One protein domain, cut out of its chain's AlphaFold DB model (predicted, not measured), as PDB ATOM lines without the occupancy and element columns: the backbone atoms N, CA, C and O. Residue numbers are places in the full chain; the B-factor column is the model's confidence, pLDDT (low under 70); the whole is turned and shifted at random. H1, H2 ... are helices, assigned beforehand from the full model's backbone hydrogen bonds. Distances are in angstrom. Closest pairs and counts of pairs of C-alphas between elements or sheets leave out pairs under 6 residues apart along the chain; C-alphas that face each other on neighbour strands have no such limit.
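Overview. This is residues 44 to 156 of the 156 residues of an uncharacterized protein of Bacteroidales bacterium (UniProt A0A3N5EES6). The longest helix, H5, runs through the middle of a helical body; H6 and the first part of H8 pack on it pointing the opposite way, H2 packs on it at a tilt, and H7 runs alongside more loosely. Short helices H1, H3 and H4 cover the side away from H7 and H8. The printed part has 113 residues, with eight named helices, H1 to H8 in order along the chain, and no named strand; the class is all helix. It is compact, with a radius of gyration of the C-alphas of 13.4 A and spans of 41 by 34 by 24 A.

Arrangement. H5, residues 84 to 98, and H6, residues 103 to 113, are hubs, touching three helices each. They form a helical hairpin at a shallow tilt of 4 degrees, opposite ways; the closest C-alphas, of Val 98 and Arg 106, are 5.8 A apart. H2, residues 52 to 61, touches H5 at Ser 60 and Glu 97, C-alphas 5.0 A apart, at a shallow tilt of 34 degrees, only just short of steep, the same way. Residues 143 to 147 of H8, residues 143 to 154, touch residues 92 to 96 of H5, closest at the C-alphas of Ile 92 and Ser 144, 6.0 A, opposite ways at 14 degrees. H7, residues 122 to 134, is close to H5 but not clearly touching: the C-alphas of Val 88 and Leu 125 are 7.6 A apart. H6 and H7 are near each other. H4, residues 74 to 79, touches H6 at Val 76 and Glu 112, C-alphas 6.3 A apart, and H1, residues 44 to 49, at Ala 78 and Tyr 44, 4.9 A between C-alphas. H1 and H2 only just touch, only at the corner, with 3 pairs of C-alphas within 8 A, the closest Leu 46 and Ile 55 at 6.3 A. H3, residues 64 to 69, touches H6 at Leu 64 and Val 105, C-alphas 5.4 A apart. Helix packing is mostly aligned, only just, with 4 of 6 pairs at a shallow tilt. Each O i to N i+4 pair is within hydrogen-bond range in H1 and H3 to H8; in H2 5 of 6 are.

Along the chain. H5 is 21.3 A long, from C-alpha 84 at (80.999, 117.636, 106.007) to C-alpha 98 at (91.633, 131.940, 94.415). H7 measures 18.0 A, H8 16.9 A, H6 15.2 A and H2 14.5 A. H8 ends at C-alpha 154, (90.745, 113.452, 112.496).

Size, cuts and confidence. The C-alphas farthest apart, of Asp 65 and Arg 156, are 42.5 A apart. The printed part has no cut and no long link. Its mean pLDDT is 75.2; residues 120 to 156 are under 70.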
ATOM      1  N   TYR A  44      76.976 125.608  90.964       90.44
ATOM      2  CA  TYR A  44      76.287 124.673  91.839       90.44
ATOM      3  C   TYR A  44      76.565 123.225  91.424       90.44
ATOM      4  O   TYR A  44      77.040 122.432  92.235       90.44
ATOM      5  N   ARG A  45      76.352 122.891  90.145       89.94
ATOM      6  CA  ARG A  45      76.589 121.538  89.620       89.94
ATOM      7  C   ARG A  45      78.061 121.144  89.716       89.94
ATOM      8  O   ARG A  45      78.365 120.027  90.116       89.94
ATOM      9  N   LEU A  46      78.957 122.065  89.372       92.38
ATOM     10  CA  LEU A  46      80.403 121.871  89.431       92.38
ATOM     11  C   LEU A  46      80.865 121.529  90.850       92.38
ATOM     12  O   LEU A  46      81.545 120.524  91.057       92.38
ATOM     13  N   ILE A  47      80.431 122.317  91.836       91.56
ATOM     14  CA  ILE A  47      80.747 122.041  93.230       91.56
ATOM     15  C   ILE A  47      80.105 120.728  93.638       91.56
ATOM     16  O   ILE A  47      80.844 119.896  94.139       91.56
ATOM     17  N   THR A  48      78.804 120.494  93.414       90.62
ATOM     18  CA  THR A  48      78.087 119.282  93.862       90.62
ATOM     19  C   THR A  48      78.657 117.986  93.277       90.62
ATOM     20  O   THR A  48      78.793 117.021  94.033       90.62
ATOM     21  N   ASN A  49      79.072 117.971  92.008       90.00
ATOM     22  CA  ASN A  49      79.693 116.805  91.365       90.00
ATOM     23  C   ASN A  49      81.038 116.415  92.000       90.00
ATOM     24  O   ASN A  49      81.420 115.250  91.949       90.00
ATOM     25  N   GLY A  50      81.748 117.367  92.616       87.31
ATOM     26  CA  GLY A  50      82.931 117.080  93.431       87.31
ATOM     27  C   GLY A  50      84.176 116.651  92.650       87.31
ATOM     28  O   GLY A  50      85.087 116.081  93.246       87.31
ATOM     29  N   ILE A  51      84.246 116.919  91.342       91.88
ATOM     30  CA  ILE A  51      85.420 116.587  90.523       91.88
ATOM     31  C   ILE A  51      86.501 117.648  90.763       91.88
ATOM     32  O   ILE A  51      86.400 118.769  90.265       91.88
ATOM     33  N   GLU A  52      87.551 117.295  91.514       88.56
ATOM     34  CA  GLU A  52      88.621 118.218  91.936       88.56
ATOM     35  C   GLU A  52      89.192 119.037  90.770       88.56
ATOM     36  O   GLU A  52      89.269 120.260  90.856       88.56
ATOM     37  N   LYS A  53      89.552 118.377  89.661       91.00
ATOM     38  CA  LYS A  53      90.132 119.038  88.482       91.00
ATOM     39  C   LYS A  53      89.192 120.084  87.879       91.00
ATOM     40  O   LYS A  53      89.648 121.147  87.477       91.00
ATOM     41  N   GLU A  54      87.893 119.800  87.821       91.88
ATOM     42  CA  GLU A  54      86.906 120.741  87.279       91.88
ATOM     43  C   GLU A  54      86.724 121.939  88.201       91.88
ATOM     44  O   GLU A  54      86.735 123.075  87.732       91.88
ATOM     45  N   ILE A  55      86.621 121.690  89.511       92.19
ATOM     46  CA  ILE A  55      86.519 122.750  90.515       92.19
ATOM     47  C   ILE A  55      87.736 123.665  90.421       92.19
ATOM     48  O   ILE A  55      87.582 124.881  90.317       92.19
ATOM     49  N   LYS A  56      88.936 123.086  90.379       92.19
ATOM     50  CA  LYS A  56      90.167 123.867  90.292       92.19
ATOM     51  C   LYS A  56      90.246 124.693  89.012       92.19
ATOM     52  O   LYS A  56      90.450 125.900  89.073       92.19
ATOM     53  N   ASN A  57      89.994 124.066  87.864       92.69
ATOM     54  CA  ASN A  57      90.009 124.747  86.568       92.69
ATOM     55  C   ASN A  57      88.989 125.892  86.488       92.69
ATOM     56  O   ASN A  57      89.250 126.906  85.850       92.69
ATOM     57  N   TYR A  58      87.825 125.741  87.124       92.69
ATOM     58  CA  TYR A  58      86.832 126.807  87.182       92.69
ATOM     59  C   TYR A  58      87.339 127.989  88.013       92.69
ATOM     60  O   TYR A  58      87.394 129.116  87.526       92.69
ATOM     61  N   PHE A  59      87.749 127.744  89.260       92.38
ATOM     62  CA  PHE A  59      88.137 128.816  90.180       92.38
ATOM     63  C   PHE A  59      89.497 129.451  89.864       92.38
ATOM     64  O   PHE A  59      89.749 130.577  90.299       92.38
ATOM     65  N   SER A  60      90.342 128.805  89.058       91.69
ATOM     66  CA  SER A  60      91.585 129.403  88.560       91.69
ATOM     67  C   SER A  60      91.350 130.448  87.462       91.69
ATOM     68  O   SER A  60      92.135 131.390  87.351       91.69
ATOM     69  N   ALA A  61      90.249 130.345  86.706       90.62
ATOM     70  CA  ALA A  61      89.979 131.197  85.544       90.62
ATOM     71  C   ALA A  61      88.750 132.114  85.683       90.62
ATOM     72  O   ALA A  61      88.725 133.176  85.063       90.62
ATOM     73  N   VAL A  62      87.760 131.761  86.512       90.56
ATOM     74  CA  VAL A  62      86.463 132.465  86.583       90.56
ATOM     75  C   VAL A  62      86.620 133.962  86.847       90.56
ATOM     76  O   VAL A  62      87.389 134.364  87.725       90.56
ATOM     77  N   SER A  63      85.901 134.792  86.097       90.06
ATOM     78  CA  SER A  63      85.869 136.248  86.290       90.06
ATOM     79  C   SER A  63      84.882 136.672  87.387       90.06
ATOM     80  O   SER A  63      83.960 135.935  87.736       90.06
ATOM     81  N   LEU A  64      85.042 137.887  87.927       86.38
ATOM     82  CA  LEU A  64      84.087 138.436  88.897       86.38
ATOM     83  C   LEU A  64      82.675 138.538  88.300       86.38
ATOM     84  O   LEU A  64      81.708 138.142  88.947       86.38
ATOM     85  N   ASP A  65      82.561 139.002  87.056       87.56
ATOM     86  CA  ASP A  65      81.281 139.116  86.357       87.56
ATOM     87  C   ASP A  65      80.567 137.769  86.237       87.56
ATOM     88  O   ASP A  65      79.353 137.697  86.406       87.56
ATOM     89  N   GLU A  66      81.298 136.688  85.963       87.75
ATOM     90  CA  GLU A  66      80.724 135.342  85.912       87.75
ATOM     91  C   GLU A  66      80.280 134.846  87.288       87.75
ATOM     92  O   GLU A  66      79.232 134.209  87.389       87.75
ATOM     93  N   LEU A  67      81.033 135.162  88.346       87.38
ATOM     94  CA  LEU A  67      80.635 134.853  89.720       87.38
ATOM     95  C   LEU A  67      79.356 135.604  90.110       87.38
ATOM     96  O   LEU A  67      78.446 135.004  90.674       87.38
ATOM     97  N   ILE A  68      79.242 136.886  89.763       84.50
ATOM     98  CA  ILE A  68      78.058 137.706  90.062       84.50
ATOM     99  C   ILE A  68      76.850 137.279  89.219       84.50
ATOM    100  O   ILE A  68      75.732 137.253  89.727       84.50
ATOM    101  N   LYS A  69      77.063 136.931  87.942       81.44
ATOM    102  CA  LYS A  69      76.015 136.410  87.045       81.44
ATOM    103  C   LYS A  69      75.574 134.997  87.415       81.44
ATOM    104  O   LYS A  69      74.515 134.561  86.964       81.44
ATOM    105  N   SER A  70      76.380 134.266  88.185       77.69
ATOM    106  CA  SER A  70      75.963 132.981  88.731       77.69
ATOM    107  C   SER A  70      74.780 133.170  89.682       77.69
ATOM    108  O   SER A  70      74.618 134.222  90.298       77.69
ATOM    109  N   ASP A  71      73.921 132.153  89.775       71.38
ATOM    110  CA  ASP A  71      72.755 132.202  90.655       71.38
ATOM    111  C   ASP A  71      73.190 132.585  92.080       71.38
ATOM    112  O   ASP A  71      74.071 131.944  92.658       71.38
ATOM    113  N   SER A  72      72.606 133.646  92.645       72.75
ATOM    114  CA  SER A  72      73.063 134.194  93.925       72.75
ATOM    115  C   SER A  72      73.054 133.107  95.003       72.75
ATOM    116  O   SER A  72      72.084 132.346  95.159       72.75
ATOM    117  N   GLY A  73      74.171 132.985  95.722       81.69
ATOM    118  CA  GLY A  73      74.353 131.930  96.708       81.69
ATOM    119  C   GLY A  73      74.623 130.543  96.118       81.69
ATOM    120  O   GLY A  73      74.464 129.568  96.849       81.69
ATOM    121  N   ALA A  74      74.967 130.393  94.830       87.69
ATOM    122  CA  ALA A  74      75.193 129.086  94.195       87.69
ATOM    123  C   ALA A  74      76.238 128.244  94.936       87.69
ATOM    124  O   ALA A  74      76.033 127.042  95.121       87.69
ATOM    125  N   ILE A  75      77.312 128.881  95.415       91.06
ATOM    126  CA  ILE A  75      78.331 128.239  96.250       91.06
ATOM    127  C   ILE A  75      77.665 127.713  97.524       91.06
ATOM    128  O   ILE A  75      77.624 126.505  97.750       91.06
ATOM    129  N   VAL A  76      77.039 128.585  98.315       91.25
ATOM    130  CA  VAL A  76      76.377 128.198  99.574       91.25
ATOM    131  C   VAL A  76      75.333 127.093  99.361       91.25
ATOM    132  O   VAL A  76      75.288 126.117 100.114       91.25
ATOM    133  N   LYS A  77      74.505 127.208  98.317       91.69
ATOM    134  CA  LYS A  77      73.489 126.217  97.929       91.69
ATOM    135  C   LYS A  77      74.124 124.857  97.624       91.69
ATOM    136  O   LYS A  77      73.596 123.843  98.081       91.69
ATOM    137  N   ALA A  78      75.246 124.821  96.907       92.62
ATOM    138  CA  ALA A  78      75.949 123.578  96.594       92.62
ATOM    139  C   ALA A  78      76.496 122.915  97.856       92.62
ATOM    140  O   ALA A  78      76.332 121.710  98.060       92.62
ATOM    141  N   PHE A  79      77.070 123.722  98.749       91.75
ATOM    142  CA  PHE A  79      77.621 123.243 100.007       91.75
ATOM    143  C   PHE A  79      76.550 122.684 100.958       91.75
ATOM    144  O   PHE A  79      76.821 121.742 101.696       91.75
ATOM    145  N   LYS A  80      75.300 123.162 100.903       90.31
ATOM    146  CA  LYS A  80      74.187 122.572 101.677       90.31
ATOM    147  C   LYS A  80      73.873 121.115 101.304       90.31
ATOM    148  O   LYS A  80      73.259 120.418 102.105       90.31
ATOM    149  N   ARG A  81      74.257 120.654 100.109       89.19
ATOM    150  CA  ARG A  81      73.924 119.313  99.586       89.19
ATOM    151  C   ARG A  81      75.023 118.271  99.766       89.19
ATOM    152  O   ARG A  81      74.821 117.120  99.398       89.19
ATOM    153  N   ILE A  82      76.170 118.663 100.304       89.00
ATOM    154  CA  ILE A  82      77.353 117.805 100.406       89.00
ATOM    155  C   ILE A  82      77.647 117.495 101.875       89.00
ATOM    156  O   ILE A  82      77.323 118.278 102.771       89.00
ATOM    157  N   ASN A  83      78.241 116.331 102.132       85.00
ATOM    158  CA  ASN A  83      78.614 115.930 103.488       85.00
ATOM    159  C   ASN A  83      79.771 116.798 104.027       85.00
ATOM    160  O   ASN A  83      80.484 117.447 103.263       85.00
ATOM    161  N   THR A  84      79.982 116.798 105.346       77.81
ATOM    162  CA  THR A  84      80.999 117.636 106.007       77.81
ATOM    163  C   THR A  84      82.418 117.436 105.467       77.81
ATOM    164  O   THR A  84      83.100 118.426 105.215       77.81
ATOM    165  N   ASN A  85      82.858 116.201 105.220       77.31
ATOM    166  CA  ASN A  85      84.215 115.930 104.720       77.31
ATOM    167  C   ASN A  85      84.436 116.508 103.313       77.31
ATOM    168  O   ASN A  85      85.490 117.078 103.008       77.31
ATOM    169  N   ASP A  86      83.410 116.419 102.472       84.12
ATOM    170  CA  ASP A  86      83.417 116.990 101.133       84.12
ATOM    171  C   ASP A  86      83.383 118.517 101.167       84.12
ATOM    172  O   ASP A  86      84.057 119.145 100.351       84.12
ATOM    173  N   LYS A  87      82.660 119.126 102.122       86.00
ATOM    174  CA  LYS A  87      82.704 120.583 102.332       86.00
ATOM    175  C   LYS A  87      84.139 121.029 102.590       86.00
ATOM    176  O   LYS A  87      84.627 121.939 101.933       86.00
ATOM    177  N   VAL A  88      84.838 120.365 103.506       80.25
ATOM    178  CA  VAL A  88      86.221 120.729 103.838       80.25
ATOM    179  C   VAL A  88      87.120 120.651 102.604       80.25
ATOM    180  O   VAL A  88      87.784 121.628 102.261       80.25
ATOM    181  N   SER A  89      87.100 119.514 101.909       82.56
ATOM    182  CA  SER A  89      87.966 119.273 100.750       82.56
ATOM    183  C   SER A  89      87.703 120.273  99.621       82.56
ATOM    184  O   SER A  89      88.640 120.888  99.109       82.56
ATOM    185  N   ARG A  90      86.428 120.512  99.289       88.38
ATOM    186  CA  ARG A  90      86.029 121.443  98.223       88.38
ATOM    187  C   ARG A  90      86.383 122.882  98.569       88.38
ATOM    188  O   ARG A  90      86.872 123.597  97.701       88.38
ATOM    189  N   THR A  91      86.217 123.293  99.824       86.75
ATOM    190  CA  THR A  91      86.658 124.617 100.279       86.75
ATOM    191  C   THR A  91      88.158 124.798 100.091       86.75
ATOM    192  O   THR A  91      88.565 125.806  99.528       86.75
ATOM    193  N   ILE A  92      88.988 123.828 100.486       81.94
ATOM    194  CA  ILE A  92      90.447 123.929 100.304       81.94
ATOM    195  C   ILE A  92      90.800 124.099  98.828       81.94
ATOM    196  O   ILE A  92      91.604 124.967  98.502       81.94
ATOM    197  N   TRP A  93      90.207 123.291  97.944       89.69
ATOM    198  CA  TRP A  93      90.461 123.396  96.507       89.69
ATOM    199  C   TRP A  93      90.120 124.787  95.987       89.69
ATOM    200  O   TRP A  93      90.954 125.409  95.344       89.69
ATOM    201  N   ILE A  94      88.937 125.302  96.325       91.44
ATOM    202  CA  ILE A  94      88.504 126.642  95.918       91.44
ATOM    203  C   ILE A  94      89.479 127.707  96.438       91.44
ATOM    204  O   ILE A  94      89.915 128.563  95.674       91.44
ATOM    205  N   LEU A  95      89.850 127.642  97.720       86.31
ATOM    206  CA  LEU A  95      90.725 128.625  98.361       86.31
ATOM    207  C   LEU A  95      92.131 128.664  97.759       86.31
ATOM    208  O   LEU A  95      92.678 129.747  97.553       86.31
ATOM    209  N   GLU A  96      92.702 127.502  97.457       84.50
ATOM    210  CA  GLU A  96      94.026 127.400  96.840       84.50
ATOM    211  C   GLU A  96      94.077 128.022  95.445       84.50
ATOM    212  O   GLU A  96      95.076 128.657  95.107       84.50
ATOM    213  N   GLU A  97      93.004 127.898  94.662       90.00
ATOM    214  CA  GLU A  97      92.953 128.494  93.325       90.00
ATOM    215  C   GLU A  97      92.697 130.002  93.359       90.00
ATOM    216  O   GLU A  97      93.197 130.734  92.504       90.00
ATOM    217  N   VAL A  98      91.947 130.504  94.350       88.38
ATOM    218  CA  VAL A  98      91.633 131.940  94.415       88.38
ATOM    219  C   VAL A  98      92.694 132.778  95.128       88.38
ATOM    220  O   VAL A  98      92.728 133.984  94.909       88.38
ATOM    221  N   LYS A  99      93.595 132.197  95.934       80.31
ATOM    222  CA  LYS A  99      94.542 132.951  96.794       80.31
ATOM    223  C   LYS A  99      95.387 134.014  96.069       80.31
ATOM    224  O   LYS A  99      95.635 135.076  96.638       80.31
ATOM    225  N   ASN A 100      95.755 133.754  94.812       80.00
ATOM    226  CA  ASN A 100      96.570 134.636  93.964       80.00
ATOM    227  C   ASN A 100      95.743 135.411  92.921       80.00
ATOM    228  O   ASN A 100      96.305 136.062  92.042       80.00
ATOM    229  N   ARG A 101      94.409 135.321  92.969       83.75
ATOM    230  CA  ARG A 101      93.513 136.057  92.067       83.75
ATOM    231  C   ARG A 101      93.344 137.506  92.539       83.75
ATOM    232  O   ARG A 101      93.716 137.868  93.655       83.75
ATOM    233  N   ASN A 102      92.733 138.328  91.682       82.38
ATOM    234  CA  ASN A 102      92.354 139.705  92.006       82.38
ATOM    235  C   ASN A 102      91.567 139.769  93.337       82.38
ATOM    236  O   ASN A 102      90.760 138.886  93.640       82.38
ATOM    237  N   VAL A 103      91.812 140.827  94.119       78.81
ATOM    238  CA  VAL A 103      91.179 141.114  95.417       78.81
ATOM    239  C   VAL A 103      89.658 140.944  95.390       78.81
ATOM    240  O   VAL A 103      89.114 140.352  96.317       78.81
ATOM    241  N   GLU A 104      88.976 141.386  94.337       79.50
ATOM    242  CA  GLU A 104      87.513 141.332  94.241       79.50
ATOM    243  C   GLU A 104      86.990 139.894  94.110       79.50
ATOM    244  O   GLU A 104      86.058 139.500  94.811       79.50
ATOM    245  N   VAL A 105      87.643 139.074  93.277       84.06
ATOM    246  CA  VAL A 105      87.328 137.640  93.131       84.06
ATOM    247  C   VAL A 105      87.548 136.918  94.459       84.06
ATOM    248  O   VAL A 105      86.699 136.134  94.891       84.06
ATOM    249  N   ARG A 106      88.662 137.219  95.140       83.12
ATOM    250  CA  ARG A 106      88.962 136.660  96.467       83.12
ATOM    251  C   ARG A 106      87.892 137.031  97.483       83.12
ATOM    252  O   ARG A 106      87.379 136.145  98.159       83.12
ATOM    253  N   ALA A 107      87.536 138.312  97.561       76.75
ATOM    254  CA  ALA A 107      86.547 138.820  98.504       76.75
ATOM    255  C   ALA A 107      85.165 138.196  98.272       76.75
ATOM    256  O   ALA A 107      84.518 137.775  99.231       76.75
ATOM    257  N   TYR A 108      84.729 138.075  97.015       86.75
ATOM    258  CA  TYR A 108      83.452 137.446  96.678       86.75
ATOM    259  C   TYR A 108      83.399 135.989  97.154       86.75
ATOM    260  O   TYR A 108      82.506 135.609  97.915       86.75
ATOM    261  N   VAL A 109      84.376 135.175  96.739       88.94
ATOM    262  CA  VAL A 109      84.411 133.740  97.059       88.94
ATOM    263  C   VAL A 109      84.540 133.526  98.564       88.94
ATOM    264  O   VAL A 109      83.842 132.686  99.128       88.94
ATOM    265  N   TYR A 110      85.375 134.318  99.231       82.62
ATOM    266  CA  TYR A 110      85.515 134.287 100.682       82.62
ATOM    267  C   TYR A 110      84.190 134.573 101.400       82.62
ATOM    268  O   TYR A 110      83.764 133.779 102.240       82.62
ATOM    269  N   ASN A 111      83.495 135.651 101.024       83.31
ATOM    270  CA  ASN A 111      82.213 136.025 101.623       83.31
ATOM    271  C   ASN A 111      81.143 134.944 101.443       83.31
ATOM    272  O   ASN A 111      80.300 134.758 102.319       83.31
ATOM    273  N   GLU A 112      81.166 134.220 100.327       88.50
ATOM    274  CA  GLU A 112      80.293 133.066 100.117       88.50
ATOM    275  C   GLU A 112      80.680 131.882 101.009       88.50
ATOM    276  O   GLU A 112      79.813 131.278 101.644       88.50
ATOM    277  N   LEU A 113      81.974 131.566 101.111       87.44
ATOM    278  CA  LEU A 113      82.446 130.435 101.907       87.44
ATOM    279  C   LEU A 113      82.198 130.619 103.414       87.44
ATOM    280  O   LEU A 113      81.898 129.642 104.100       87.44
ATOM    281  N   LEU A 114      82.241 131.854 103.926       82.56
ATOM    282  CA  LEU A 114      81.926 132.163 105.329       82.56
ATOM    283  C   LEU A 114      80.473 131.871 105.721       82.56
ATOM    284  O   LEU A 114      80.179 131.665 106.898       82.56
ATOM    285  N   LYS A 115      79.555 131.848 104.752       85.25
ATOM    286  CA  LYS A 115      78.132 131.552 104.989       85.25
ATOM    287  C   LYS A 115      77.862 130.049 105.110       85.25
ATOM    288  O   LYS A 115      76.730 129.651 105.386       85.25
ATOM    289  N   ILE A 116      78.860 129.203 104.846       85.19
ATOM    290  CA  ILE A 116      78.706 127.750 104.864       85.19
ATOM    291  C   ILE A 116      78.764 127.243 106.303       85.19
ATOM    292  O   ILE A 116      79.735 127.453 107.025       85.19
ATOM    293  N   ASP A 117      77.746 126.480 106.693       83.06
ATOM    294  CA  ASP A 117      77.824 125.655 107.893       83.06
ATOM    295  C   ASP A 117      78.561 124.346 107.581       83.06
ATOM    296  O   ASP A 117      78.059 123.477 106.855       83.06
ATOM    297  N   PHE A 118      79.766 124.199 108.125       74.56
ATOM    298  CA  PHE A 118      80.597 123.009 107.951       74.56
ATOM    299  C   PHE A 118      80.177 121.835 108.852       74.56
ATOM    300  O   PHE A 118      80.579 120.703 108.583       74.56
ATOM    301  N   GLY A 119      79.321 122.043 109.859       70.56
ATOM    302  CA  GLY A 119      79.045 121.037 110.892       70.56
ATOM    303  C   GLY A 119      80.263 120.782 111.794       70.56
ATOM    304  O   GLY A 119      81.381 121.164 111.466       70.56
ATOM    305  N   LYS A 120      80.079 120.181 112.976       60.12
ATOM    306  CA  LYS A 120      81.171 120.012 113.959       60.12
ATOM    307  C   LYS A 120      82.324 119.142 113.403       60.12
ATOM    308  O   LYS A 120      82.035 118.085 112.852       60.12
ATOM    309  N   PRO A 121      83.605 119.533 113.593       54.69
ATOM    310  CA  PRO A 121      84.090 120.720 114.305       54.69
ATOM    311  C   PRO A 121      84.234 121.956 113.382       54.69
ATOM    312  O   PRO A 121      85.338 122.367 113.030       54.69
ATOM    313  N   SER A 122      83.111 122.594 113.032       55.62
ATOM    314  CA  SER A 122      83.005 123.784 112.169       55.62
ATOM    315  C   SER A 122      83.804 124.970 112.686       55.62
ATOM    316  O   SER A 122      84.336 125.746 111.895       55.62
ATOM    317  N   PHE A 123      83.936 125.083 114.008       57.28
ATOM    318  CA  PHE A 123      84.701 126.141 114.655       57.28
ATOM    319  C   PHE A 123      86.160 126.165 114.190       57.28
ATOM    320  O   PHE A 123      86.687 127.233 113.889       57.28
ATOM    321  N   LEU A 124      86.798 124.996 114.060       61.19
ATOM    322  CA  LEU A 124      88.196 124.924 113.647       61.19
ATOM    323  C   LEU A 124      88.353 125.347 112.183       61.19
ATOM    324  O   LEU A 124      89.270 126.096 111.862       61.19
ATOM    325  N   LEU A 125      87.442 124.918 111.305       63.25
ATOM    326  CA  LEU A 125      87.533 125.227 109.881       63.25
ATOM    327  C   LEU A 125      87.233 126.695 109.582       63.25
ATOM    328  O   LEU A 125      87.999 127.329 108.865       63.25
ATOM    329  N   ASN A 126      86.179 127.252 110.181       64.25
ATOM    330  CA  ASN A 126      85.860 128.673 110.048       64.25
ATOM    331  C   ASN A 126      87.006 129.539 110.576       64.25
ATOM    332  O   ASN A 126      87.404 130.502 109.928       64.25
ATOM    333  N   HIS A 127      87.602 129.156 111.708       64.25
ATOM    334  CA  HIS A 127      88.774 129.834 112.252       64.25
ATOM    335  C   HIS A 127      90.005 129.710 111.338       64.25
ATOM    336  O   HIS A 127      90.745 130.675 111.178       64.25
ATOM    337  N   MET A 128      90.229 128.556 110.703       64.12
ATOM    338  CA  MET A 128      91.322 128.368 109.742       64.12
ATOM    339  C   MET A 128      91.132 129.173 108.459       64.12
ATOM    340  O   MET A 128      92.102 129.749 107.972       64.12
ATOM    341  N   ILE A 129      89.910 129.216 107.925       65.50
ATOM    342  CA  ILE A 129      89.563 130.033 106.758       65.50
ATOM    343  C   ILE A 129      89.785 131.504 107.102       65.50
ATOM    344  O   ILE A 129      90.522 132.173 106.390       65.50
ATOM    345  N   ASN A 130      89.255 131.976 108.235       63.16
ATOM    346  CA  ASN A 130      89.498 133.339 108.706       63.16
ATOM    347  C   ASN A 130      91.002 133.618 108.830       63.16
ATOM    348  O   ASN A 130      91.508 134.495 108.144       63.16
ATOM    349  N   ASN A 131      91.751 132.823 109.601       61.19
ATOM    350  CA  ASN A 131      93.190 133.035 109.796       61.19
ATOM    351  C   ASN A 131      94.003 133.024 108.501       61.19
ATOM    352  O   ASN A 131      94.977 133.766 108.402       61.19
ATOM    353  N   TYR A 132      93.636 132.188 107.529       59.84
ATOM    354  CA  TYR A 132      94.322 132.152 106.244       59.84
ATOM    355  C   TYR A 132      94.196 133.473 105.482       59.84
ATOM    356  O   TYR A 132      95.155 133.890 104.844       59.84
ATOM    357  N   PHE A 133      93.044 134.141 105.570       55.19
ATOM    358  CA  PHE A 133      92.800 135.404 104.875       55.19
ATOM    359  C   PHE A 133      93.229 136.629 105.681       55.19
ATOM    360  O   PHE A 133      93.795 137.550 105.099       55.19
ATOM    361  N   THR A 134      93.021 136.647 107.002       51.97
ATOM    362  CA  THR A 134      93.419 137.788 107.842       51.97
ATOM    363  C   THR A 134      94.939 137.934 107.940       51.97
ATOM    364  O   THR A 134      95.430 139.049 108.063       51.97
ATOM    365  N   ASN A 135      95.684 136.824 107.856       50.59
ATOM    366  CA  ASN A 135      97.149 136.805 107.949       50.59
ATOM    367  C   ASN A 135      97.836 136.452 106.621       50.59
ATOM    368  O   ASN A 135      99.003 136.059 106.627       50.59
ATOM    369  N   TYR A 136      97.135 136.558 105.485       46.56
ATOM    370  CA  TYR A 136      97.729 136.252 104.186       46.56
ATOM    371  C   TYR A 136      98.906 137.192 103.903       46.56
ATOM    372  O   TYR A 136      98.737 138.345 103.510       46.56
ATOM    373  N   THR A 137     100.115 136.672 104.074       47.00
ATOM    374  CA  THR A 137     101.336 137.221 103.496       47.00
ATOM    375  C   THR A 137     101.742 136.285 102.363       47.00
ATOM    376  O   THR A 137     101.722 135.067 102.534       47.00
ATOM    377  N   GLU A 138     102.114 136.829 101.201       45.84
ATOM    378  CA  GLU A 138     102.495 136.081  99.978       45.84
ATOM    379  C   GLU A 138     103.550 134.973 100.190       45.84
ATOM    380  O   GLU A 138     103.776 134.151  99.307       45.84
ATOM    381  N   LYS A 139     104.198 134.933 101.360       45.91
ATOM    382  CA  LYS A 139     105.242 133.978 101.735       45.91
ATOM    383  C   LYS A 139     104.748 132.734 102.485       45.91
ATOM    384  O   LYS A 139     105.571 131.864 102.771       45.91
ATOM    385  N   GLU A 140     103.469 132.614 102.845       48.38
ATOM    386  CA  GLU A 140     103.019 131.491 103.678       48.38
ATOM    387  C   GLU A 140     102.668 130.203 102.908       48.38
ATOM    388  O   GLU A 140     101.922 130.190 101.932       48.38
ATOM    389  N   ILE A 141     103.192 129.094 103.447       50.75
ATOM    390  CA  ILE A 141     102.952 127.691 103.085       50.75
ATOM    391  C   ILE A 141     101.471 127.441 102.757       50.75
ATOM    392  O   ILE A 141     100.587 127.753 103.558       50.75
ATOM    393  N   THR A 142     101.235 126.817 101.600       58.03
ATOM    394  CA  THR A 142      99.943 126.369 101.054       58.03
ATOM    395  C   THR A 142      98.976 125.882 102.145       58.03
ATOM    396  O   THR A 142      99.262 124.913 102.855       58.03
ATOM    397  N   LEU A 143      97.820 126.549 102.286       53.66
ATOM    398  CA  LEU A 143      96.739 126.228 103.238       53.66
ATOM    399  C   LEU A 143      96.381 124.741 103.228       53.66
ATOM    400  O   LEU A 143      96.137 124.134 104.272       53.66
ATOM    401  N   SER A 144      96.397 124.150 102.040       45.16
ATOM    402  CA  SER A 144      96.188 122.734 101.773       45.16
ATOM    403  C   SER A 144      97.105 121.828 102.587       45.16
ATOM    404  O   SER A 144      96.636 120.806 103.079       45.16
ATOM    405  N   GLU A 145      98.366 122.186 102.838       51.84
ATOM    406  CA  GLU A 145      99.253 121.386 103.690       51.84
ATOM    407  C   GLU A 145      98.869 121.470 105.169       51.84
ATOM    408  O   GLU A 145      98.872 120.451 105.872       51.84
ATOM    409  N   LYS A 146      98.496 122.667 105.644       54.47
ATOM    410  CA  LYS A 146      98.047 122.890 107.028       54.47
ATOM    411  C   LYS A 146      96.733 122.139 107.295       54.47
ATOM    412  O   LYS A 146      96.624 121.439 108.303       54.47
ATOM    413  N   VAL A 147      95.772 122.188 106.369       50.06
ATOM    414  CA  VAL A 147      94.476 121.500 106.508       50.06
ATOM    415  C   VAL A 147      94.604 119.986 106.289       50.06
ATOM    416  O   VAL A 147      94.030 119.210 107.054       50.06
ATOM    417  N   ARG A 148      95.423 119.519 105.333       48.16
ATOM    418  CA  ARG A 148      95.670 118.079 105.100       48.16
ATOM    419  C   ARG A 148      96.309 117.395 106.310       48.16
ATOM    420  O   ARG A 148      96.003 116.234 106.585       48.16
ATOM    421  N   LYS A 149      97.159 118.104 107.068       54.72
ATOM    422  CA  LYS A 149      97.706 117.618 108.350       54.72
ATOM    423  C   LYS A 149      96.625 117.442 109.423       54.72
ATOM    424  O   LYS A 149      96.706 116.490 110.194       54.72
ATOM    425  N   ILE A 150      95.612 118.306 109.454       50.84
ATOM    426  CA  ILE A 150      94.493 118.222 110.407       50.84
ATOM    427  C   ILE A 150      93.518 117.111 110.006       50.84
ATOM    428  O   ILE A 150      93.155 116.290 110.845       50.84
ATOM    429  N   HIS A 151      93.189 116.989 108.718       42.31
ATOM    430  CA  HIS A 151      92.322 115.914 108.220       42.31
ATOM    431  C   HIS A 151      92.915 114.518 108.470       42.31
ATOM    432  O   HIS A 151      92.207 113.603 108.883       42.31
ATOM    433  N   LYS A 152      94.237 114.355 108.297       48.25
ATOM    434  CA  LYS A 152      94.939 113.109 108.660       48.25
ATOM    435  C   LYS A 152      94.867 112.783 110.156       48.25
ATOM    436  O   LYS A 152      94.963 111.613 110.504       48.25
ATOM    437  N   LYS A 153      94.742 113.791 111.025       46.12
ATOM    438  CA  LYS A 153      94.599 113.601 112.477       46.12
ATOM    439  C   LYS A 153      93.169 113.276 112.904       46.12
ATOM    440  O   LYS A 153      93.017 112.611 113.910       46.12
ATOM    441  N   MET A 154      92.152 113.729 112.171       39.09
ATOM    442  CA  MET A 154      90.745 113.452 112.496       39.09
ATOM    443  C   MET A 154      90.274 112.051 112.071       39.09
ATOM    444  O   MET A 154      89.301 111.555 112.623       39.09
ATOM    445  N   ASN A 155      90.951 111.422 111.102       39.59
ATOM    446  CA  ASN A 155      90.652 110.065 110.619       39.59
ATOM    447  C   ASN A 155      91.519 108.966 111.280       39.59
ATOM    448  O   ASN A 155      91.572 107.847 110.770       39.59
ATOM    449  N   ARG A 156      92.248 109.291 112.353       39.12
ATOM    450  CA  ARG A 156      92.944 108.341 113.233       39.12
ATOM    451  C   ARG A 156      92.237 108.321 114.575       39.12
ATOM    452  O   ARG A 156      92.184 107.223 115.157       39.12
TER     453      ARG A 156